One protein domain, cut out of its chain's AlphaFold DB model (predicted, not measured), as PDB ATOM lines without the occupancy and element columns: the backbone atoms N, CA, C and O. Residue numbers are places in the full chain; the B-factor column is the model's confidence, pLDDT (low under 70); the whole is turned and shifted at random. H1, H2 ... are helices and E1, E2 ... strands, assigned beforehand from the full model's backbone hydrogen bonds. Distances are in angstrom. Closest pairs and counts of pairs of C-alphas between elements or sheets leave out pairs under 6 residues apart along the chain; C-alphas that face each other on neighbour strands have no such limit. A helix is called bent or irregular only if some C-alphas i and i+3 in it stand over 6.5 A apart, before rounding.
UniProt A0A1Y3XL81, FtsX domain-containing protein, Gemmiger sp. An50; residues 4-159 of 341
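Overview. This is residues 4 to 159 of the 341 residues of the protein "FtsX domain-containing protein" of Gemmiger sp. An50 (UniProt A0A1Y3XL81). The model is a small closed barrel of six strands, with the helix H7 packed on its outside over E2. At one end of the longest axis, the first part of the long strand E1 pairs with E7, which is not in the ring; H1, H2 and H3 lie toward the other end. The printed part has 156 residues with seven named helices and seven named strands, in the order E1 H1 H2 H3 E2 H4 H5 E3 H6 E4 E5 E6 H7 E7, and its class is mixed, helices and strands. Round the ring run E1, E2, E6, E3, E5, E4 and back to E1, with parallel and antiparallel pairs. The whole is compact, with a radius of gyration of the C-alphas of 15.1 A and spans of 49 by 37 by 25 A.

Arrangement. E1, residues 4 to 14, is staggered: it pairs with E7, residues 151 to 157, over residues 4 to 9, with E2, residues 46 to 52, over 8 to 13, and with E4, residues 94 to 99, over 12 to 14. These three pairs are antiparallel, with N 5 and O 156 at 2.9 A, N 8 and O 51 at 2.9 A, and N 13 and O 98 at 3.0 A. E2 lies on one side of E1, E4 and E7 on the other side. H1, residues 18 to 25, is not on the barrel but touches H6, residues 86 to 89; their closest C-alphas, of Tyr 23 and Val 88, are 5.9 A apart. H2, residues 30 to 33, is not on the barrel and is close to H1 but not clearly touching it, with the C-alphas of Ile 24 and Val 33 closest at 7.4 A. H3, residues 38 to 44, is on the barrel and apart from H1. E2 is parallel to E6, residues 136 to 139, with N 50 and O 136 at 2.8 A. H4, residues 55 to 58, is on the barrel and close to H5, residues 70 to 74, but not clearly touching it, the closest C-alphas being those of Leu 57 and Arg 70, 7.7 A. H5 lies outside the barrel over none of its strands, at a height over the sheet of 6.1 A. E3, residues 78 to 82, is antiparallel to E6, with N 80 and O 137 at 2.9 A, and parallel to E5, residues 113 to 121, with N 79 and O 116 at 2.9 A. H6 is on the barrel. E4 and E5 form a hairpin, with N 95 and O 115 at 2.8 A. H7, residues 140 to 147, lies outside the barrel at a height over the sheet of 7.0 A; it is over E2 and runs along the strands, at 15 degrees to E2 on the local plane. H5 and H7 only just touch, with 3 pairs of C-alphas within 8 A, the closest being Glu 74 and Thr 141 at 6.7 A. Every O i to N i+4 pair is within hydrogen-bond range in H3, H5 and H7, and 2 of 4 in H1; H2, H4 and H6 are too short for such a pair.

Along the chain. E1 begins at C-alpha 4, (232.936, 162.553, 185.893), spans 30.0 A and bends by 60 degrees at residue 11. H1 is 11.6 A long and only just irregular: C-alphas 19 and 22 are 7.0 A apart. E2 spans 19.7 A, and E5 20.7 A with a bend of 71 degrees at residue 118. E7 spans 17.6 A and ends at C-alpha 157, (235.728, 162.786, 181.864).

Size, cuts and confidence. The C-alphas of Ser 37 and Val 159 are the two farthest apart, 50.0 A. The printed part has no cut. The links H4 to H5, E4 to E5 and E5 to E6 are long. Mean pLDDT of the printed part is 81.4; residue 28 and residues 31 to 32, 58 to 67, 101 to 110 and 128 to 130 are under 70.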
ATOM      1  N   LEU A   4     233.898 162.263 186.960       84.25
ATOM      2  CA  LEU A   4     232.936 162.553 185.893       84.25
ATOM      3  C   LEU A   4     232.185 163.826 186.277       84.25
ATOM      4  O   LEU A   4     231.543 163.839 187.324       84.25
ATOM      5  N   HIS A   5     232.218 164.844 185.424       86.81
ATOM      6  CA  HIS A   5     231.518 166.102 185.674       86.81
ATOM      7  C   HIS A   5     230.471 166.359 184.601       86.81
ATOM      8  O   HIS A   5     230.737 166.213 183.404       86.81
ATOM      9  N   LEU A   6     229.279 166.750 185.036       89.56
ATOM     10  CA  LEU A   6     228.174 167.081 184.149       89.56
ATOM     11  C   LEU A   6     227.961 168.593 184.168       89.56
ATOM     12  O   LEU A   6     227.815 169.192 185.228       89.56
ATOM     13  N   THR A   7     227.888 169.207 182.995       90.25
ATOM     14  CA  THR A   7     227.376 170.569 182.854       90.25
ATOM     15  C   THR A   7     225.950 170.474 182.344       90.25
ATOM     16  O   THR A   7     225.712 169.902 181.274       90.25
ATOM     17  N   THR A   8     225.005 171.032 183.091       91.75
ATOM     18  CA  THR A   8     223.602 171.130 182.684       91.75
ATOM     19  C   THR A   8     223.246 172.555 182.288       91.75
ATOM     20  O   THR A   8     223.944 173.497 182.662       91.75
ATOM     21  N   TRP A   9     222.183 172.734 181.507       90.69
ATOM     22  CA  TRP A   9     221.733 174.060 181.102       90.69
ATOM     23  C   TRP A   9     220.216 174.134 180.941       90.69
ATOM     24  O   TRP A   9     219.583 173.165 180.524       90.69
ATOM     25  N   GLU A  10     219.653 175.299 181.253       89.56
ATOM     26  CA  GLU A  10     218.259 175.658 180.972       89.56
ATOM     27  C   GLU A  10     218.133 177.159 180.685       89.56
ATOM     28  O   GLU A  10     219.001 177.965 181.035       89.56
ATOM     29  N   GLU A  11     217.022 177.545 180.066       88.06
ATOM     30  CA  GLU A  11     216.652 178.949 179.895       88.06
ATOM     31  C   GLU A  11     215.953 179.492 181.146       88.06
ATOM     32  O   GLU A  11     215.143 178.818 181.792       88.06
ATOM     33  N   ALA A  12     216.218 180.755 181.470       86.94
ATOM     34  CA  ALA A  12     215.497 181.461 182.516       86.94
ATOM     35  C   ALA A  12     215.393 182.955 182.239       86.94
ATOM     36  O   ALA A  12     216.190 183.548 181.515       86.94
ATOM     37  N   THR A  13     214.401 183.576 182.866       87.88
ATOM     38  CA  THR A  13     214.261 185.030 182.880       87.88
ATOM     39  C   THR A  13     214.824 185.562 184.190       87.88
ATOM     40  O   THR A  13     214.552 185.004 185.252       87.88
ATOM     41  N   LEU A  14     215.601 186.636 184.127       88.06
ATOM     42  CA  LEU A  14     216.080 187.345 185.307       88.06
ATOM     43  C   LEU A  14     215.202 188.569 185.566       88.06
ATOM     44  O   LEU A  14     214.673 189.185 184.639       88.06
ATOM     45  N   GLU A  15     215.074 188.960 186.830       87.94
ATOM     46  CA  GLU A  15     214.463 190.242 187.163       87.94
ATOM     47  C   GLU A  15     215.367 191.392 186.701       87.94
ATOM     48  O   GLU A  15     216.475 191.596 187.211       87.94
ATOM     49  N   TYR A  16     214.890 192.172 185.732       86.06
ATOM     50  CA  TYR A  16     215.592 193.375 185.315       86.06
ATOM     51  C   TYR A  16     215.454 194.469 186.376       86.06
ATOM     52  O   TYR A  16     214.363 194.965 186.657       86.06
ATOM     53  N   SER A  17     216.589 194.896 186.923       84.38
ATOM     54  CA  SER A  17     216.686 196.004 187.870       84.38
ATOM     55  C   SER A  17     217.596 197.110 187.339       84.38
ATOM     56  O   SER A  17     218.395 196.917 186.419       84.38
ATOM     57  N   SER A  18     217.523 198.293 187.955       81.44
ATOM     58  CA  SER A  18     218.387 199.428 187.602       81.44
ATOM     59  C   SER A  18     219.884 199.133 187.770       81.44
ATOM     60  O   SER A  18     220.703 199.815 187.154       81.44
ATOM     61  N   SER A  19     220.240 198.103 188.543       82.81
ATOM     62  CA  SER A  19     221.615 197.629 188.710       82.81
ATOM     63  C   SER A  19     222.195 197.000 187.439       82.81
ATOM     64  O   SER A  19     223.405 197.042 187.260       82.81
ATOM     65  N   PHE A  20     221.364 196.500 186.515       85.94
ATOM     66  CA  PHE A  20     221.821 195.942 185.233       85.94
ATOM     67  C   PHE A  20     221.978 196.993 184.121       85.94
ATOM     68  O   PHE A  20     222.379 196.650 183.011       85.94
ATOM     69  N   LYS A  21     221.695 198.281 184.376       83.94
ATOM     70  CA  LYS A  21     221.829 199.334 183.347       83.94
ATOM     71  C   LYS A  21     223.254 199.461 182.816       83.94
ATOM     72  O   LYS A  21     223.440 199.655 181.621       83.94
ATOM     73  N   GLU A  22     224.243 199.340 183.697       83.88
ATOM     74  CA  GLU A  22     225.660 199.424 183.330       83.88
ATOM     75  C   GLU A  22     226.096 198.209 182.493       83.88
ATOM     76  O   GLU A  22     226.819 198.363 181.513       83.88
ATOM     77  N   TYR A  23     225.548 197.026 182.790       85.38
ATOM     78  CA  TYR A  23     225.732 195.818 181.982       85.38
ATOM     79  C   TYR A  23     225.137 195.961 180.582       85.38
ATOM     80  O   TYR A  23     225.815 195.699 179.593       85.38
ATOM     81  N   ILE A  24     223.900 196.450 180.486       85.00
ATOM     82  CA  ILE A  24     223.241 196.692 179.201       85.00
ATOM     83  C   ILE A  24     223.998 197.736 178.365       85.00
ATOM     84  O   ILE A  24     224.137 197.572 177.154       85.00
ATOM     85  N   ALA A  25     224.529 198.788 178.996       82.69
ATOM     86  CA  ALA A  25     225.304 199.815 178.301       82.69
ATOM     87  C   ALA A  25     226.586 199.257 177.657       82.69
ATOM     88  O   ALA A  25     226.959 199.710 176.575       82.69
ATOM     89  N   ASN A  26     227.208 198.258 178.291       78.62
ATOM     90  CA  ASN A  26     228.439 197.602 177.843       78.62
ATOM     91  C   ASN A  26     228.186 196.244 177.156       78.62
ATOM     92  O   ASN A  26     229.105 195.440 177.010       78.62
ATOM     93  N   HIS A  27     226.943 195.964 176.750       78.81
ATOM     94  CA  HIS A  27     226.558 194.654 176.235       78.81
ATOM     95  C   HIS A  27     227.270 194.320 174.904       78.81
ATOM     96  O   HIS A  27     227.318 195.177 174.018       78.81
ATOM     97  N   PRO A  28     227.738 193.070 174.690       68.06
ATOM     98  CA  PRO A  28     228.424 192.670 173.451       68.06
ATOM     99  C   PRO A  28     227.610 192.919 172.169       68.06
ATOM    100  O   PRO A  28     228.167 193.174 171.107       68.06
ATOM    101  N   LEU A  29     226.277 192.871 172.271       70.94
ATOM    102  CA  LEU A  29     225.324 193.126 171.180       70.94
ATOM    103  C   LEU A  29     224.694 194.529 171.269       70.94
ATOM    104  O   LEU A  29     223.481 194.677 171.123       70.94
ATOM    105  N   GLN A  30     225.498 195.560 171.540       72.31
ATOM    106  CA  GLN A  30     225.024 196.925 171.810       72.31
ATOM    107  C   GLN A  30     224.078 197.479 170.725       72.31
ATOM    108  O   GLN A  30     223.069 198.099 171.053       72.31
ATOM    109  N   GLU A  31     224.341 197.203 169.440       69.06
ATOM    110  CA  GLU A  31     223.494 197.656 168.320       69.06
ATOM    111  C   GLU A  31     222.067 197.085 168.357       69.06
ATOM    112  O   GLU A  31     221.128 197.755 167.932       69.06
ATOM    113  N   GLN A  32     221.884 195.869 168.881       66.62
ATOM    114  CA  GLN A  32     220.569 195.225 168.980       66.62
ATOM    115  C   GLN A  32     219.792 195.692 170.216       66.62
ATOM    116  O   GLN A  32     218.563 195.708 170.209       66.62
ATOM    117  N   VAL A  33     220.508 196.091 171.270       72.19
ATOM    118  CA  VAL A  33     219.925 196.440 172.573       72.19
ATOM    119  C   VAL A  33     219.625 197.940 172.691       72.19
ATOM    120  O   VAL A  33     218.690 198.323 173.392       72.19
ATOM    121  N   ALA A  34     220.341 198.801 171.958       70.12
ATOM    122  CA  ALA A  34     220.216 200.262 172.033       70.12
ATOM    123  C   ALA A  34     218.828 200.826 171.652       70.12
ATOM    124  O   ALA A  34     218.534 201.980 171.964       70.12
ATOM    125  N   GLY A  35     217.984 200.041 170.973       71.06
ATOM    126  CA  GLY A  35     216.636 200.441 170.557       71.06
ATOM    127  C   GLY A  35     215.504 200.037 171.507       71.06
ATOM    128  O   GLY A  35     214.365 200.426 171.257       71.06
ATOM    129  N   LEU A  36     215.784 199.259 172.558       79.94
ATOM    130  CA  LEU A  36     214.759 198.703 173.445       79.94
ATOM    131  C   LEU A  36     214.378 199.685 174.559       79.94
ATOM    132  O   LEU A  36     215.234 200.297 175.202       79.94
ATOM    133  N   SER A  37     213.080 199.812 174.824       82.94
ATOM    134  CA  SER A  37     212.572 200.529 175.998       82.94
ATOM    135  C   SER A  37     212.845 199.751 177.294       82.94
ATOM    136  O   SER A  37     212.986 198.530 177.284       82.94
ATOM    137  N   GLU A  38     212.861 200.431 178.448       80.88
ATOM    138  CA  GLU A  38     213.062 199.755 179.746       80.88
ATOM    139  C   GLU A  38     212.002 198.677 180.030       80.88
ATOM    140  O   GLU A  38     212.312 197.665 180.653       80.88
ATOM    141  N   GLN A  39     210.767 198.851 179.544       81.62
ATOM    142  CA  GLN A  39     209.717 197.836 179.669       81.62
ATOM    143  C   GLN A  39     209.979 196.615 178.781       81.62
ATOM    144  O   GLN A  39     209.725 195.489 179.200       81.62
ATOM    145  N   GLU A  40     210.492 196.815 177.568       82.44
ATOM    146  CA  GLU A  40     210.857 195.707 176.678       82.44
ATOM    147  C   GLU A  40     212.068 194.941 177.201       82.44
ATOM    148  O   GLU A  40     212.078 193.715 177.105       82.44
ATOM    149  N   LEU A  41     213.043 195.638 177.794       83.38
ATOM    150  CA  LEU A  41     214.151 194.999 178.499       83.38
ATOM    151  C   LEU A  41     213.624 194.160 179.660       83.38
ATOM    152  O   LEU A  41     213.912 192.973 179.709       83.38
ATOM    153  N   ALA A  42     212.790 194.733 180.532       82.62
ATOM    154  CA  ALA A  42     212.252 194.016 181.685       82.62
ATOM    155  C   ALA A  42     211.434 192.772 181.310       82.62
ATOM    156  O   ALA A  42     211.541 191.746 181.976       82.62
ATOM    157  N   ASN A  43     210.658 192.837 180.227       80.75
ATOM    158  CA  ASN A  43     209.826 191.717 179.786       80.75
ATOM    159  C   ASN A  43     210.605 190.622 179.043       80.75
ATOM    160  O   ASN A  43     210.119 189.497 178.952       80.75
ATOM    161  N   ASN A  44     211.779 190.941 178.489       82.06
ATOM    162  CA  ASN A  44     212.558 190.024 177.654       82.06
ATOM    163  C   ASN A  44     213.956 189.736 178.213       82.06
ATOM    164  O   ASN A  44     214.801 189.242 177.464       82.06
ATOM    165  N   PHE A  45     214.219 190.040 179.491       87.31
ATOM    166  CA  PHE A  45     215.520 189.845 180.148       87.31
ATOM    167  C   PHE A  45     215.807 188.358 180.402       87.31
ATOM    168  O   PHE A  45     215.858 187.872 181.531       87.31
ATOM    169  N   ASN A  46     215.956 187.618 179.309       87.44
ATOM    170  CA  ASN A  46     216.160 186.182 179.276       87.44
ATOM    171  C   ASN A  46     217.644 185.869 179.127       87.44
ATOM    172  O   ASN A  46     218.377 186.566 178.414       87.44
ATOM    173  N   GLY A  47     218.060 184.786 179.767       88.06
ATOM    174  CA  GLY A  47     219.384 184.224 179.613       88.06
ATOM    175  C   GLY A  47     219.435 182.755 179.981       88.06
ATOM    176  O   GLY A  47     218.408 182.079 180.070       88.06
ATOM    177  N   PHE A  48     220.651 182.265 180.166       89.75
ATOM    178  CA  PHE A  48     220.906 180.862 180.453       89.75
ATOM    179  C   PHE A  48     221.324 180.667 181.906       89.75
ATOM    180  O   PHE A  48     222.063 181.479 182.471       89.75
ATOM    181  N   ILE A  49     220.871 179.562 182.490       90.81
ATOM    182  CA  ILE A  49     221.393 179.042 183.749       90.81
ATOM    183  C   ILE A  49     222.213 177.797 183.438       90.81
ATOM    184  O   ILE A  49     221.726 176.877 182.784       90.81
ATOM    185  N   LEU A  50     223.439 177.768 183.941       92.12
ATOM    186  CA  LEU A  50     224.341 176.631 183.890       92.12
ATOM    187  C   LEU A  50     224.396 175.938 185.247       92.12
ATOM    188  O   LEU A  50     224.693 176.575 186.257       92.12
ATOM    189  N   GLY A  51     224.170 174.629 185.257       92.25
ATOM    190  CA  GLY A  51     224.476 173.768 186.391       92.25
ATOM    191  C   GLY A  51     225.859 173.163 186.250       92.25
ATOM    192  O   GLY A  51     226.170 172.580 185.211       92.25
ATOM    193  N   VAL A  52     226.679 173.280 187.289       91.38
ATOM    194  CA  VAL A  52     227.987 172.619 187.368       91.38
ATOM    195  C   VAL A  52     228.205 171.998 188.741       91.38
ATOM    196  O   VAL A  52     227.573 172.389 189.725       91.38
ATOM    197  N   ASP A  53     229.121 171.039 188.814       88.19
ATOM    198  CA  ASP A  53     229.597 170.496 190.084       88.19
ATOM    199  C   ASP A  53     230.609 171.470 190.704       88.19
ATOM    200  O   ASP A  53     231.483 172.001 190.009       88.19
ATOM    201  N   GLY A  54     230.539 171.693 192.014       81.19
ATOM    202  CA  GLY A  54     231.409 172.620 192.740       81.19
ATOM    203  C   GLY A  54     232.893 172.245 192.687       81.19
ATOM    204  O   GLY A  54     233.746 173.113 192.841       81.19
ATOM    205  N   GLU A  55     233.223 170.985 192.394       79.38
ATOM    206  CA  GLU A  55     234.604 170.532 192.140       79.38
ATOM    207  C   GLU A  55     235.219 171.201 190.914       79.38
ATOM    208  O   GLU A  55     236.400 171.547 190.910       79.38
ATOM    209  N   THR A  56     234.407 171.471 189.890       76.31
ATOM    210  CA  THR A  56     234.877 172.144 188.673       76.31
ATOM    211  C   THR A  56     235.243 173.608 188.914       76.31
ATOM    212  O   THR A  56     235.927 174.209 188.084       76.31
ATOM    213  N   LEU A  57     234.829 174.180 190.051       75.69
ATOM    214  CA  LEU A  57     235.158 175.543 190.453       75.69
ATOM    215  C   LEU A  57     236.508 175.634 191.182       75.69
ATOM    216  O   LEU A  57     237.093 176.710 191.201       75.69
ATOM    217  N   GLU A  58     237.058 174.539 191.723       64.25
ATOM    218  CA  GLU A  58     238.333 174.572 192.471       64.25
ATOM    219  C   GLU A  58     239.535 174.953 191.597       64.25
ATOM    220  O   GLU A  58     240.490 175.578 192.061       64.25
ATOM    221  N   ALA A  59     239.481 174.597 190.312       56.91
ATOM    222  CA  ALA A  59     240.508 174.950 189.338       56.91
ATOM    223  C   ALA A  59     240.443 176.426 188.898       56.91
ATOM    224  O   ALA A  59     241.395 176.918 188.286       56.91
ATOM    225  N   TYR A  60     239.347 177.128 189.202       60.38
ATOM    226  CA  TYR A  60     239.119 178.517 188.824       60.38
ATOM    227  C   TYR A  60     239.201 179.409 190.065       60.38
ATOM    228  O   TYR A  60     238.308 179.442 190.906       60.38
ATOM    229  N   GLN A  61     240.274 180.195 190.167       55.12
ATOM    230  CA  GLN A  61     240.209 181.406 190.982       55.12
ATOM    231  C   GLN A  61     239.151 182.312 190.338       55.12
ATOM    232  O   GLN A  61     239.169 182.483 189.118       55.12
ATOM    233  N   ASN A  62     238.219 182.848 191.132       53.69
ATOM    234  CA  ASN A  62     237.241 183.847 190.684       53.69
ATOM    235  C   ASN A  62     237.964 184.922 189.851       53.69
ATOM    236  O   ASN A  62     239.112 185.248 190.158       53.69
ATOM    237  N   THR A  63     237.324 185.503 188.836       55.88
ATOM    238  CA  THR A  63     237.898 186.583 188.002       55.88
ATOM    239  C   THR A  63     238.469 187.743 188.848       55.88
ATOM    240  O   THR A  63     239.373 188.453 188.414       55.88
ATOM    241  N   LEU A  64     237.990 187.898 190.091       55.94
ATOM    242  CA  LEU A  64     238.460 188.865 191.095       55.94
ATOM    243  C   LEU A  64     239.587 188.376 192.034       55.94
ATOM    244  O   LEU A  64     240.076 189.148 192.854       55.94
ATOM    245  N   GLY A  65     240.000 187.110 191.958       61.03
ATOM    246  CA  GLY A  65     241.005 186.493 192.835       61.03
ATOM    247  C   GLY A  65     240.497 186.074 194.223       61.03
ATOM    248  O   GLY A  65     241.297 185.649 195.056       61.03
ATOM    249  N   GLU A  66     239.191 186.179 194.489       67.94
ATOM    250  CA  GLU A  66     238.571 185.776 195.760       67.94
ATOM    251  C   GLU A  66     238.130 184.297 195.749       67.94
ATOM    252  O   GLU A  66     237.663 183.799 194.722       67.94
ATOM    253  N   PRO A  67     238.256 183.560 196.868       67.69
ATOM    254  CA  PRO A  67     237.784 182.181 196.944       67.69
ATOM    255  C   PRO A  67     236.249 182.127 196.924       67.69
ATOM    256  O   PRO A  67     235.588 182.849 197.666       67.69
ATOM    257  N   ILE A  68     235.688 181.243 196.098       79.69
ATOM    258  CA  ILE A  68     234.246 180.962 196.062       79.69
ATOM    259  C   ILE A  68     233.914 179.967 197.181       79.69
ATOM    260  O   ILE A  68     234.610 178.965 197.350       79.69
ATOM    261  N   ASP A  69     232.844 180.220 197.939       85.12
ATOM    262  CA  ASP A  69     232.354 179.281 198.956       85.12
ATOM    263  C   ASP A  69     231.679 178.070 198.290       85.12
ATOM    264  O   ASP A  69     230.496 178.094 197.937       85.12
ATOM    265  N   ARG A  70     232.455 176.995 198.108       84.12
ATOM    266  CA  ARG A  70     231.999 175.747 197.480       84.12
ATOM    267  C   ARG A  70     230.804 175.134 198.206       84.12
ATOM    268  O   ARG A  70     229.895 174.633 197.550       84.12
ATOM    269  N   GLU A  71     230.787 175.146 199.536       86.69
ATOM    270  CA  GLU A  71     229.712 174.488 200.279       86.69
ATOM    271  C   GLU A  71     228.393 175.253 200.134       86.69
ATOM    272  O   GLU A  71     227.343 174.636 199.944       86.69
ATOM    273  N   ALA A  72     228.438 176.589 200.188       87.88
ATOM    274  CA  ALA A  72     227.267 177.424 199.926       87.88
ATOM    275  C   ALA A  72     226.775 177.285 198.475       87.88
ATOM    276  O   ALA A  72     225.564 177.255 198.232       87.88
ATOM    277  N   PHE A  73     227.698 177.149 197.515       90.31
ATOM    278  CA  PHE A  73     227.365 176.913 196.109       90.31
ATOM    279  C   PHE A  73     226.644 175.577 195.923       90.31
ATOM    280  O   PHE A  73     225.559 175.534 195.346       90.31
ATOM    281  N   GLU A  74     227.186 174.494 196.483       88.69
ATOM    282  CA  GLU A  74     226.594 173.155 196.388       88.69
ATOM    283  C   GLU A  74     225.207 173.075 197.031       88.69
ATOM    284  O   GLU A  74     224.292 172.471 196.465       88.69
ATOM    285  N   ARG A  75     225.006 173.763 198.165       88.81
ATOM    286  CA  ARG A  75     223.682 173.898 198.801       88.81
ATOM    287  C   ARG A  75     222.683 174.717 197.971       88.81
ATOM    288  O   ARG A  75     221.491 174.691 198.284       88.81
ATOM    289  N   GLY A  76     223.137 175.411 196.926       86.69
ATOM    290  CA  GLY A  76     222.312 176.271 196.078       86.69
ATOM    291  C   GLY A  76     221.925 177.589 196.753       86.69
ATOM    292  O   GLY A  76     220.847 178.109 196.485       86.69
ATOM    293  N   GLU A  77     222.757 178.100 197.666       88.81
ATOM    294  CA  GLU A  77     222.531 179.376 198.372       88.81
ATOM    295  C   GLU A  77     223.101 180.572 197.596       88.81
ATOM    296  O   GLU A  77     222.585 181.693 197.690       88.81
ATOM    297  N   ILE A  78     224.164 180.326 196.824       90.88
ATOM    298  CA  ILE A  78     224.847 181.330 196.013       90.88
ATOM    299  C   ILE A  78     224.807 180.980 194.526       90.88
ATOM    300  O   ILE A  78     224.782 179.810 194.147       90.88
ATOM    301  N   ALA A  79     224.845 182.013 193.693       92.00
ATOM    302  CA  ALA A  79     224.992 181.914 192.247       92.00
ATOM    303  C   ALA A  79     226.180 182.756 191.779       92.00
ATOM    304  O   ALA A  79     226.538 183.748 192.420       92.00
ATOM    305  N   LEU A  80     226.783 182.374 190.658       90.94
ATOM    306  CA  LEU A  80     227.875 183.112 190.026       90.94
ATOM    307  C   LEU A  80     227.396 183.713 188.702       90.94
ATOM    308  O   LEU A  80     226.473 183.193 188.079       90.94
ATOM    309  N   ILE A  81     228.034 184.792 188.259       90.38
ATOM    310  CA  ILE A  81     227.776 185.412 186.951       90.38
ATOM    311  C   ILE A  81     228.986 185.158 186.048       90.38
ATOM    312  O   ILE A  81     230.122 185.406 186.458       90.38
ATOM    313  N   ALA A  82     228.750 184.698 184.819       88.88
ATOM    314  CA  ALA A  82     229.795 184.595 183.803       88.88
ATOM    315  C   ALA A  82     230.084 185.974 183.186       88.88
ATOM    316  O   ALA A  82     229.269 186.525 182.440       88.88
ATOM    317  N   THR A  83     231.227 186.569 183.529       85.56
ATOM    318  CA  THR A  83     231.646 187.886 183.045       85.56
ATOM    319  C   THR A  83     233.149 188.126 183.200       85.56
ATOM    320  O   THR A  83     233.761 187.777 184.211       85.56
ATOM    321  N   ASP A  84     233.719 188.837 182.229       83.50
ATOM    322  CA  ASP A  84     235.079 189.383 182.307       83.50
ATOM    323  C   ASP A  84     235.103 190.800 182.918       83.50
ATOM    324  O   ASP A  84     236.168 191.376 183.126       83.50
ATOM    325  N   GLN A  85     233.928 191.376 183.214       85.00
ATOM    326  CA  GLN A  85     233.759 192.726 183.767       85.00
ATOM    327  C   GLN A  85     232.970 192.691 185.089       85.00
ATOM    328  O   GLN A  85     231.853 193.211 185.171       85.00
ATOM    329  N   PRO A  86     233.533 192.100 186.158       85.12
ATOM    330  CA  PRO A  86     232.839 191.945 187.439       85.12
ATOM    331  C   PRO A  86     232.437 193.284 188.085       85.12
ATOM    332  O   PRO A  86     231.441 193.356 188.804       85.12
ATOM    333  N   GLU A  87     233.165 194.368 187.793       85.56
ATOM    334  CA  GLU A  87     232.920 195.718 188.326       85.56
ATOM    335  C   GLU A  87     231.495 196.224 188.041       85.56
ATOM    336  O   GLU A  87     230.875 196.881 188.886       85.56
ATOM    337  N   VAL A  88     230.946 195.835 186.890       85.94
ATOM    338  CA  VAL A  88     229.614 196.218 186.405       85.94
ATOM    339  C   VAL A  88     228.488 195.631 187.271       85.94
ATOM    340  O   VAL A  88     227.391 196.181 187.336       85.94
ATOM    341  N   PHE A  89     228.762 194.541 187.992       86.12
ATOM    342  CA  PHE A  89     227.799 193.846 188.849       86.12
ATOM    343  C   PHE A  89     227.984 194.153 190.340       86.12
ATOM    344  O   PHE A  89     227.265 193.607 191.175       86.12
ATOM    345  N   SER A  90     228.891 195.068 190.699       80.19
ATOM    346  CA  SER A  90     229.219 195.420 192.094       80.19
ATOM    347  C   SER A  90     228.029 195.892 192.945       80.19
ATOM    348  O   SER A  90     228.078 195.838 194.174       80.19
ATOM    349  N   ARG A  91     226.941 196.353 192.313       83.38
ATOM    350  CA  ARG A  91     225.707 196.809 192.982       83.38
ATOM    351  C   ARG A  91     224.686 195.696 193.222       83.38
ATOM    352  O   ARG A  91     223.630 195.965 193.796       83.38
ATOM    353  N   ILE A  92     224.962 194.477 192.767       85.88
ATOM    354  CA  ILE A  92     224.049 193.338 192.851       85.88
ATOM    355  C   ILE A  92     224.477 192.442 194.006       85.88
ATOM    356  O   ILE A  92     225.584 191.920 194.022       85.88
ATOM    357  N   GLN A  93     223.585 192.263 194.979       86.31
ATOM    358  CA  GLN A  93     223.796 191.346 196.107       86.31
ATOM    359  C   GLN A  93     222.937 190.089 195.985       86.31
ATOM    360  O   GLN A  93     223.355 189.010 196.397       86.31
ATOM    361  N   HIS A  94     221.753 190.232 195.390       88.88
ATOM    362  CA  HIS A  94     220.810 189.149 195.173       88.88
ATOM    363  C   HIS A  94     220.368 189.114 193.714       88.88
ATOM    364  O   HIS A  94     220.226 190.157 193.073       88.88
ATOM    365  N   LEU A  95     220.158 187.905 193.211       89.38
ATOM    366  CA  LEU A  95     219.661 187.617 191.877       89.38
ATOM    367  C   LEU A  95     218.295 186.956 192.004       89.38
ATOM    368  O   LEU A  95     218.179 185.921 192.660       89.38
ATOM    369  N   THR A  96     217.288 187.542 191.363       89.56
ATOM    370  CA  THR A  96     215.951 186.955 191.251       89.56
ATOM    371  C   THR A  96     215.808 186.308 189.881       89.56
ATOM    372  O   THR A  96     215.997 186.959 188.848       89.56
ATOM    373  N   ILE A  97     215.498 185.017 189.881       89.25
ATOM    374  CA  ILE A  97     215.447 184.168 188.697       89.25
ATOM    375  C   ILE A  97     214.062 183.531 188.598       89.25
ATOM    376  O   ILE A  97     213.506 183.048 189.586       89.25
ATOM    377  N   PHE A  98     213.538 183.491 187.377       87.88
ATOM    378  CA  PHE A  98     212.287 182.843 187.015       87.88
ATOM    379  C   PHE A  98     212.588 181.706 186.027       87.88
ATOM    380  O   PHE A  98     212.748 181.972 184.828       87.88
ATOM    381  N   PRO A  99     212.675 180.448 186.501       81.88
ATOM    382  CA  PRO A  99     212.890 179.279 185.656       81.88
ATOM    383  C   PRO A  99     211.844 179.192 184.543       81.88
ATOM    384  O   PRO A  99     210.640 179.300 184.802       81.88
ATOM    385  N   CYS A 100     212.284 178.969 183.305       74.81
ATOM    386  CA  CYS A 100     211.378 178.653 182.208       74.81
ATOM    387  C   CYS A 100     211.198 177.133 182.145       74.81
ATOM    388  O   CYS A 100     212.137 176.405 181.839       74.81
ATOM    389  N   SER A 101     209.990 176.635 182.418       65.44
ATOM    390  CA  SER A 101     209.685 175.229 182.138       65.44
ATOM    391  C   SER A 101     209.531 175.020 180.632       65.44
ATOM    392  O   SER A 101     208.881 175.818 179.947       65.44
ATOM    393  N   ARG A 102     210.064 173.904 180.126       62.19
ATOM    394  CA  ARG A 102     209.940 173.485 178.718       62.19
ATOM    395  C   ARG A 102     208.495 173.271 178.268       62.19
ATOM    396  O   ARG A 102     208.225 173.287 177.072       62.19
ATOM    397  N   GLU A 103     207.562 173.105 179.205       55.69
ATOM    398  CA  GLU A 103     206.142 172.869 178.914       55.69
ATOM    399  C   GLU A 103     205.306 174.151 178.736       55.69
ATOM    400  O   GLU A 103     204.083 174.081 178.631       55.69
ATOM    401  N   GLY A 104     205.932 175.328 178.620       51.31
ATOM    402  CA  GLY A 104     205.224 176.551 178.225       51.31
ATOM    403  C   GLY A 104     204.296 177.095 179.314       51.31
ATOM    404  O   GLY A 104     203.117 177.357 179.066       51.31
ATOM    405  N   SER A 105     204.820 177.288 180.526       48.50
ATOM    406  CA  SER A 105     204.081 177.943 181.606       48.50
ATOM    407  C   SER A 105     204.001 179.465 181.412       48.50
ATOM    408  O   SER A 105     204.980 180.144 181.085       48.50
ATOM    409  N   SER A 106     202.799 180.011 181.632       48.56
ATOM    410  CA  SER A 106     202.536 181.453 181.724       48.56
ATOM    411  C   SER A 106     203.434 182.098 182.788       48.56
ATOM    412  O   SER A 106     203.664 181.505 183.841       48.56
ATOM    413  N   LEU A 107     203.889 183.336 182.550       52.53
ATOM    414  CA  LEU A 107     204.725 184.139 183.465       52.53
ATOM    415  C   LEU A 107     204.194 184.199 184.912       52.53
ATOM    416  O   LEU A 107     204.968 184.390 185.841       52.53
ATOM    417  N   SER A 108     202.886 184.014 185.107       50.19
ATOM    418  CA  SER A 108     202.199 184.058 186.403       50.19
ATOM    419  C   SER A 108     202.378 182.819 187.292       50.19
ATOM    420  O   SER A 108     201.983 182.879 188.451       50.19
ATOM    421  N   ASP A 109     202.911 181.712 186.765       52.28
ATOM    422  CA  ASP A 109     203.035 180.424 187.481       52.28
ATOM    423  C   ASP A 109     204.506 180.012 187.696       52.28
ATOM    424  O   ASP A 109     204.826 178.860 187.987       52.28
ATOM    425  N   ARG A 110     205.435 180.957 187.499       65.25
ATOM    426  CA  ARG A 110     206.870 180.721 187.669       65.25
ATOM    427  C   ARG A 110     207.239 180.835 189.142       65.25
ATOM    428  O   ARG A 110     206.951 181.842 189.783       65.25
ATOM    429  N   SER A 111     207.909 179.817 189.671       72.00
ATOM    430  CA  SER A 111     208.513 179.884 190.999       72.00
ATOM    431  C   SER A 111     209.609 180.947 191.005       72.00
ATOM    432  O   SER A 111     210.590 180.822 190.274       72.00
ATOM    433  N   GLU A 112     209.442 181.980 191.824       85.56
ATOM    434  CA  GLU A 112     210.471 182.987 192.065       85.56
ATOM    435  C   GLU A 112     211.590 182.390 192.925       85.56
ATOM    436  O   GLU A 112     211.334 181.787 193.972       85.56
ATOM    437  N   ILE A 113     212.834 182.538 192.471       87.88
ATOM    438  CA  ILE A 113     214.014 182.035 193.171       87.88
ATOM    439  C   ILE A 113     214.979 183.195 193.377       87.88
ATOM    440  O   ILE A 113     215.478 183.769 192.414       87.88
ATOM    441  N   THR A 114     215.271 183.509 194.637       89.50
ATOM    442  CA  THR A 114     216.243 184.540 195.005       89.50
ATOM    443  C   THR A 114     217.514 183.890 195.544       89.50
ATOM    444  O   THR A 114     217.461 183.108 196.494       89.50
ATOM    445  N   LEU A 115     218.657 184.229 194.953       89.94
ATOM    446  CA  LEU A 115     219.981 183.709 195.312       89.94
ATOM    447  C   LEU A 115     220.910 184.856 195.678       89.94
ATOM    448  O   LEU A 115     220.749 185.969 195.179       89.94
ATOM    449  N   SER A 116     221.906 184.597 196.523       91.50
ATOM    450  CA  SER A 116     222.955 185.589 196.788       91.50
ATOM    451  C   SER A 116     224.050 185.502 195.724       91.50
ATOM    452  O   SER A 116     224.399 184.411 195.275       91.50
ATOM    453  N   LEU A 117     224.605 186.637 195.304       90.69
ATOM    454  CA  LEU A 117     225.731 186.650 194.372       90.69
ATOM    455  C   LEU A 117     227.006 186.209 195.105       90.69
ATOM    456  O   LEU A 117     227.447 186.870 196.042       90.69
ATOM    457  N   GLY A 118     227.576 185.080 194.686       87.69
ATOM    458  CA  GLY A 118     228.725 184.442 195.332       87.69
ATOM    459  C   GLY A 118     230.073 184.672 194.648       87.69
ATOM    460  O   GLY A 118     231.097 184.269 195.190       87.69
ATOM    461  N   GLY A 119     230.089 185.282 193.460       88.62
ATOM    462  CA  GLY A 119     231.312 185.525 192.697       88.62
ATOM    463  C   GLY A 119     231.106 185.519 191.185       88.62
ATOM    464  O   GLY A 119     229.976 185.563 190.691       88.62
ATOM    465  N   PHE A 120     232.219 185.459 190.454       87.81
ATOM    466  CA  PHE A 120     232.248 185.547 188.998       87.81
ATOM    467  C   PHE A 120     233.118 184.449 188.390       87.81
ATOM    468  O   PHE A 120     234.130 184.039 188.964       87.81
ATOM    469  N   VAL A 121     232.718 184.001 187.206       86.81
ATOM    470  CA  VAL A 121     233.512 183.126 186.333       86.81
ATOM    471  C   VAL A 121     233.764 183.847 185.004       86.81
ATOM    472  O   VAL A 121     233.038 184.798 184.711       86.81
ATOM    473  N   PRO A 122     234.763 183.445 184.197       84.81
ATOM    474  CA  PRO A 122     235.005 184.052 182.886       84.81
ATOM    475  C   PRO A 122     233.755 184.056 181.999       84.81
ATOM    476  O   PRO A 122     232.911 183.163 182.111       84.81
ATOM    477  N   PHE A 123     233.623 185.045 181.115       83.44
ATOM    478  CA  PHE A 123     232.443 185.173 180.251       83.44
ATOM    479  C   PHE A 123     232.205 183.930 179.375       83.44
ATOM    480  O   PHE A 123     231.063 183.534 179.163       83.44
ATOM    481  N   ASP A 124     233.275 183.289 178.910       78.75
ATOM    482  CA  ASP A 124     233.242 182.092 178.065       78.75
ATOM    483  C   ASP A 124     233.191 180.771 178.857       78.75
ATOM    484  O   ASP A 124     233.412 179.692 178.293       78.75
ATOM    485  N   TYR A 125     232.895 180.823 180.161       83.38
ATOM    486  CA  TYR A 125     232.871 179.645 181.022       83.38
ATOM    487  C   TYR A 125     231.932 178.562 180.467       83.38
ATOM    488  O   TYR A 125     230.732 178.769 180.295       83.38
ATOM    489  N   LYS A 126     232.509 177.387 180.167       81.62
ATOM    490  CA  LYS A 126     231.828 176.226 179.552       81.62
ATOM    491  C   LYS A 126     231.163 176.523 178.193       81.62
ATOM    492  O   LYS A 126     230.302 175.769 177.753       81.62
ATOM    493  N   GLY A 127     231.593 177.581 177.499       72.50
ATOM    494  CA  GLY A 127     231.232 177.848 176.104       72.50
ATOM    495  C   GLY A 127     229.811 178.368 175.874       72.50
ATOM    496  O   GLY A 127     229.324 178.296 174.745       72.50
ATOM    497  N   VAL A 128     229.138 178.886 176.905       69.94
ATOM    498  CA  VAL A 128     227.809 179.492 176.745       69.94
ATOM    499  C   VAL A 128     227.939 180.937 176.271       69.94
ATOM    500  O   VAL A 128     228.719 181.715 176.807       69.94
ATOM    501  N   GLY A 129     227.194 181.277 175.217       65.50
ATOM    502  CA  GLY A 129     227.245 182.587 174.569       65.50
ATOM    503  C   GLY A 129     226.496 183.695 175.317       65.50
ATOM    504  O   GLY A 129     225.920 183.489 176.382       65.50
ATOM    505  N   ALA A 130     226.478 184.886 174.713       69.94
ATOM    506  CA  ALA A 130     225.761 186.043 175.244       69.94
ATOM    507  C   ALA A 130     224.251 185.950 174.973       69.94
ATOM    508  O   ALA A 130     223.822 185.788 173.829       69.94
ATOM    509  N   SER A 131     223.460 186.149 176.020       82.06
ATOM    510  CA  SER A 131     222.027 186.454 175.973       82.06
ATOM    511  C   SER A 131     221.773 187.865 176.505       82.06
ATOM    512  O   SER A 131     222.702 188.514 176.973       82.06
ATOM    513  N   LEU A 132     220.529 188.357 176.438       85.75
ATOM    514  CA  LEU A 132     220.206 189.702 176.932       85.75
ATOM    515  C   LEU A 132     220.447 189.835 178.442       85.75
ATOM    516  O   LEU A 132     220.896 190.885 178.892       85.75
ATOM    517  N   ALA A 133     220.142 188.788 179.211       88.12
ATOM    518  CA  ALA A 133     220.566 188.656 180.597       88.12
ATOM    519  C   ALA A 133     221.915 187.922 180.682       88.12
ATOM    520  O   ALA A 133     222.201 187.083 179.822       88.12
ATOM    521  N   PRO A 134     222.735 188.193 181.713       89.31
ATOM    522  CA  PRO A 134     223.988 187.476 181.897       89.31
ATOM    523  C   PRO A 134     223.745 185.999 182.220       89.31
ATOM    524  O   PRO A 134     222.759 185.646 182.869       89.31
ATOM    525  N   THR A 135     224.683 185.146 181.814       91.19
ATOM    526  CA  THR A 135     224.652 183.717 182.137       91.19
ATOM    527  C   THR A 135     224.920 183.511 183.624       91.19
ATOM    528  O   THR A 135     225.927 183.989 184.159       91.19
ATOM    529  N   ILE A 136     224.016 182.792 184.286       92.00
ATOM    530  CA  ILE A 136     224.101 182.481 185.713       92.00
ATOM    531  C   ILE A 136     224.610 181.056 185.896       92.00
ATOM    532  O   ILE A 136     224.154 180.143 185.217       92.00
ATOM    533  N   VAL A 137     225.533 180.852 186.829       92.06
ATOM    534  CA  VAL A 137     226.091 179.539 187.161       92.06
ATOM    535  C   VAL A 137     225.665 179.146 188.573       92.06
ATOM    536  O   VAL A 137     225.823 179.924 189.517       92.06
ATOM    537  N   VAL A 138     225.115 177.944 188.713       93.06
ATOM    538  CA  VAL A 138     224.591 177.364 189.961       93.06
ATOM    539  C   VAL A 138     225.005 175.896 190.076       93.06
ATOM    540  O   VAL A 138     225.542 175.317 189.130       93.06
ATOM    541  N   SER A 139     224.759 175.269 191.226       93.56
ATOM    542  CA  SER A 139     225.046 173.844 191.387       93.56
ATOM    543  C   SER A 139     224.082 172.966 190.584       93.56
ATOM    544  O   SER A 139     222.897 173.282 190.427       93.56
ATOM    545  N   ASN A 140     224.561 171.805 190.129       91.69
ATOM    546  CA  ASN A 140     223.693 170.783 189.530       91.69
ATOM    547  C   ASN A 140     222.571 170.337 190.485       91.69
ATOM    548  O   ASN A 140     221.452 170.071 190.047       91.69
ATOM    549  N   THR A 141     222.832 170.336 191.796       91.19
ATOM    550  CA  THR A 141     221.822 170.071 192.833       91.19
ATOM    551  C   THR A 141     220.671 171.083 192.778       91.19
ATOM    552  O   THR A 141     219.499 170.706 192.873       91.19
ATOM    553  N   ALA A 142     220.984 172.369 192.590       90.75
ATOM    554  CA  ALA A 142     219.986 173.421 192.444       90.75
ATOM    555  C   ALA A 142     219.191 173.274 191.134       90.75
ATOM    556  O   ALA A 142     217.960 173.321 191.161       90.75
ATOM    557  N   MET A 143     219.872 172.985 190.018       90.50
ATOM    558  CA  MET A 143     219.220 172.730 188.725       90.50
ATOM    559  C   MET A 143     218.229 171.569 188.796       90.50
ATOM    560  O   MET A 143     217.086 171.703 188.361       90.50
ATOM    561  N   GLN A 144     218.625 170.449 189.405       89.75
ATOM    562  CA  GLN A 144     217.745 169.294 189.567       89.75
ATOM    563  C   GLN A 144     216.527 169.625 190.440       89.75
ATOM    564  O   GLN A 144     215.416 169.181 190.153       89.75
ATOM    565  N   LYS A 145     216.699 170.447 191.481       88.31
ATOM    566  CA  LYS A 145     215.597 170.886 192.347       88.31
ATOM    567  C   LYS A 145     214.591 171.782 191.617       88.31
ATOM    568  O   LYS A 145     213.402 171.707 191.925       88.31
ATOM    569  N   TRP A 146     215.048 172.646 190.712       86.56
ATOM    570  CA  TRP A 146     214.189 173.628 190.036       86.56
ATOM    571  C   TRP A 146     213.548 173.092 188.759       86.56
ATOM    572  O   TRP A 146     212.387 173.393 188.492       86.56
ATOM    573  N   PHE A 147     214.283 172.287 187.994       85.06
ATOM    574  CA  PHE A 147     213.863 171.810 186.676       85.06
ATOM    575  C   PHE A 147     213.542 170.309 186.640       85.06
ATOM    576  O   PHE A 147     212.931 169.836 185.684       85.06
ATOM    577  N   GLY A 148     213.915 169.547 187.673       86.06
ATOM    578  CA  GLY A 148     213.708 168.097 187.749       86.06
ATOM    579  C   GLY A 148     214.709 167.306 186.906       86.06
ATOM    580  O   GLY A 148     215.507 166.553 187.458       86.06
ATOM    581  N   ASP A 149     214.673 167.492 185.586       86.00
ATOM    582  CA  ASP A 149     215.537 166.808 184.613       86.00
ATOM    583  C   ASP A 149     216.162 167.820 183.629       86.00
ATOM    584  O   ASP A 149     215.668 167.994 182.509       86.00
ATOM    585  N   PRO A 150     217.194 168.572 184.067       86.94
ATOM    586  CA  PRO A 150     217.807 169.610 183.245       86.94
ATOM    587  C   PRO A 150     218.588 169.016 182.057       86.94
ATOM    588  O   PRO A 150     219.173 167.936 182.168       86.94
ATOM    589  N   ALA A 151     218.657 169.713 180.912       88.06
ATOM    590  CA  ALA A 151     219.448 169.212 179.774       88.06
ATOM    591  C   ALA A 151     220.933 169.118 180.114       88.06
ATOM    592  O   ALA A 151     221.546 170.084 180.557       88.06
ATOM    593  N   ALA A 152     221.538 167.988 179.755       88.75
ATOM    594  CA  ALA A 152     222.983 167.856 179.674       88.75
ATOM    595  C   ALA A 152     223.524 168.702 178.508       88.75
ATOM    596  O   ALA A 152     223.177 168.465 177.349       88.75
ATOM    597  N   LEU A 153     224.381 169.676 178.819       87.88
ATOM    598  CA  LEU A 153     225.122 170.465 177.835       87.88
ATOM    599  C   LEU A 153     226.438 169.777 177.465       87.88
ATOM    600  O   LEU A 153     226.780 169.654 176.292       87.88
ATOM    601  N   GLN A 154     227.185 169.336 178.479       87.81
ATOM    602  CA  GLN A 154     228.530 168.796 178.314       87.81
ATOM    603  C   GLN A 154     228.815 167.749 179.389       87.81
ATOM    604  O   GLN A 154     228.408 167.902 180.538       87.81
ATOM    605  N   LEU A 155     229.550 166.703 179.017       88.31
ATOM    606  CA  LEU A 155     230.066 165.699 179.940       88.31
ATOM    607  C   LEU A 155     231.594 165.713 179.882       88.31
ATOM    608  O   LEU A 155     232.179 165.546 178.811       88.31
ATOM    609  N   GLU A 156     232.236 165.911 181.024       87.12
ATOM    610  CA  GLU A 156     233.690 165.935 181.152       87.12
ATOM    611  C   GLU A 156     234.171 164.700 181.909       87.12
ATOM    612  O   GLU A 156     233.660 164.352 182.971       87.12
ATOM    613  N   LEU A 157     235.169 164.028 181.342       88.00
ATOM    614  CA  LEU A 157     235.728 162.786 181.864       88.00
ATOM    615  C   LEU A 157     237.202 162.983 182.190       88.00
ATOM    616  O   LEU A 157     238.026 163.143 181.285       88.00
ATOM    617  N   ASN A 158     237.539 162.895 183.475       85.25
ATOM    618  CA  ASN A 158     238.924 162.891 183.922       85.25
ATOM    619  C   ASN A 158     239.486 161.468 183.833       85.25
ATOM    620  O   ASN A 158     239.057 160.523 184.514       85.25
ATOM    621  N   VAL A 159     240.454 161.311 182.931       86.06
ATOM    622  CA  VAL A 159     241.121 160.040 182.653       86.06
ATOM    623  C   VAL A 159     242.498 160.052 183.300       86.06
ATOM    624  O   VAL A 159     243.284 160.971 183.095       86.06
TER     625      VAL A 159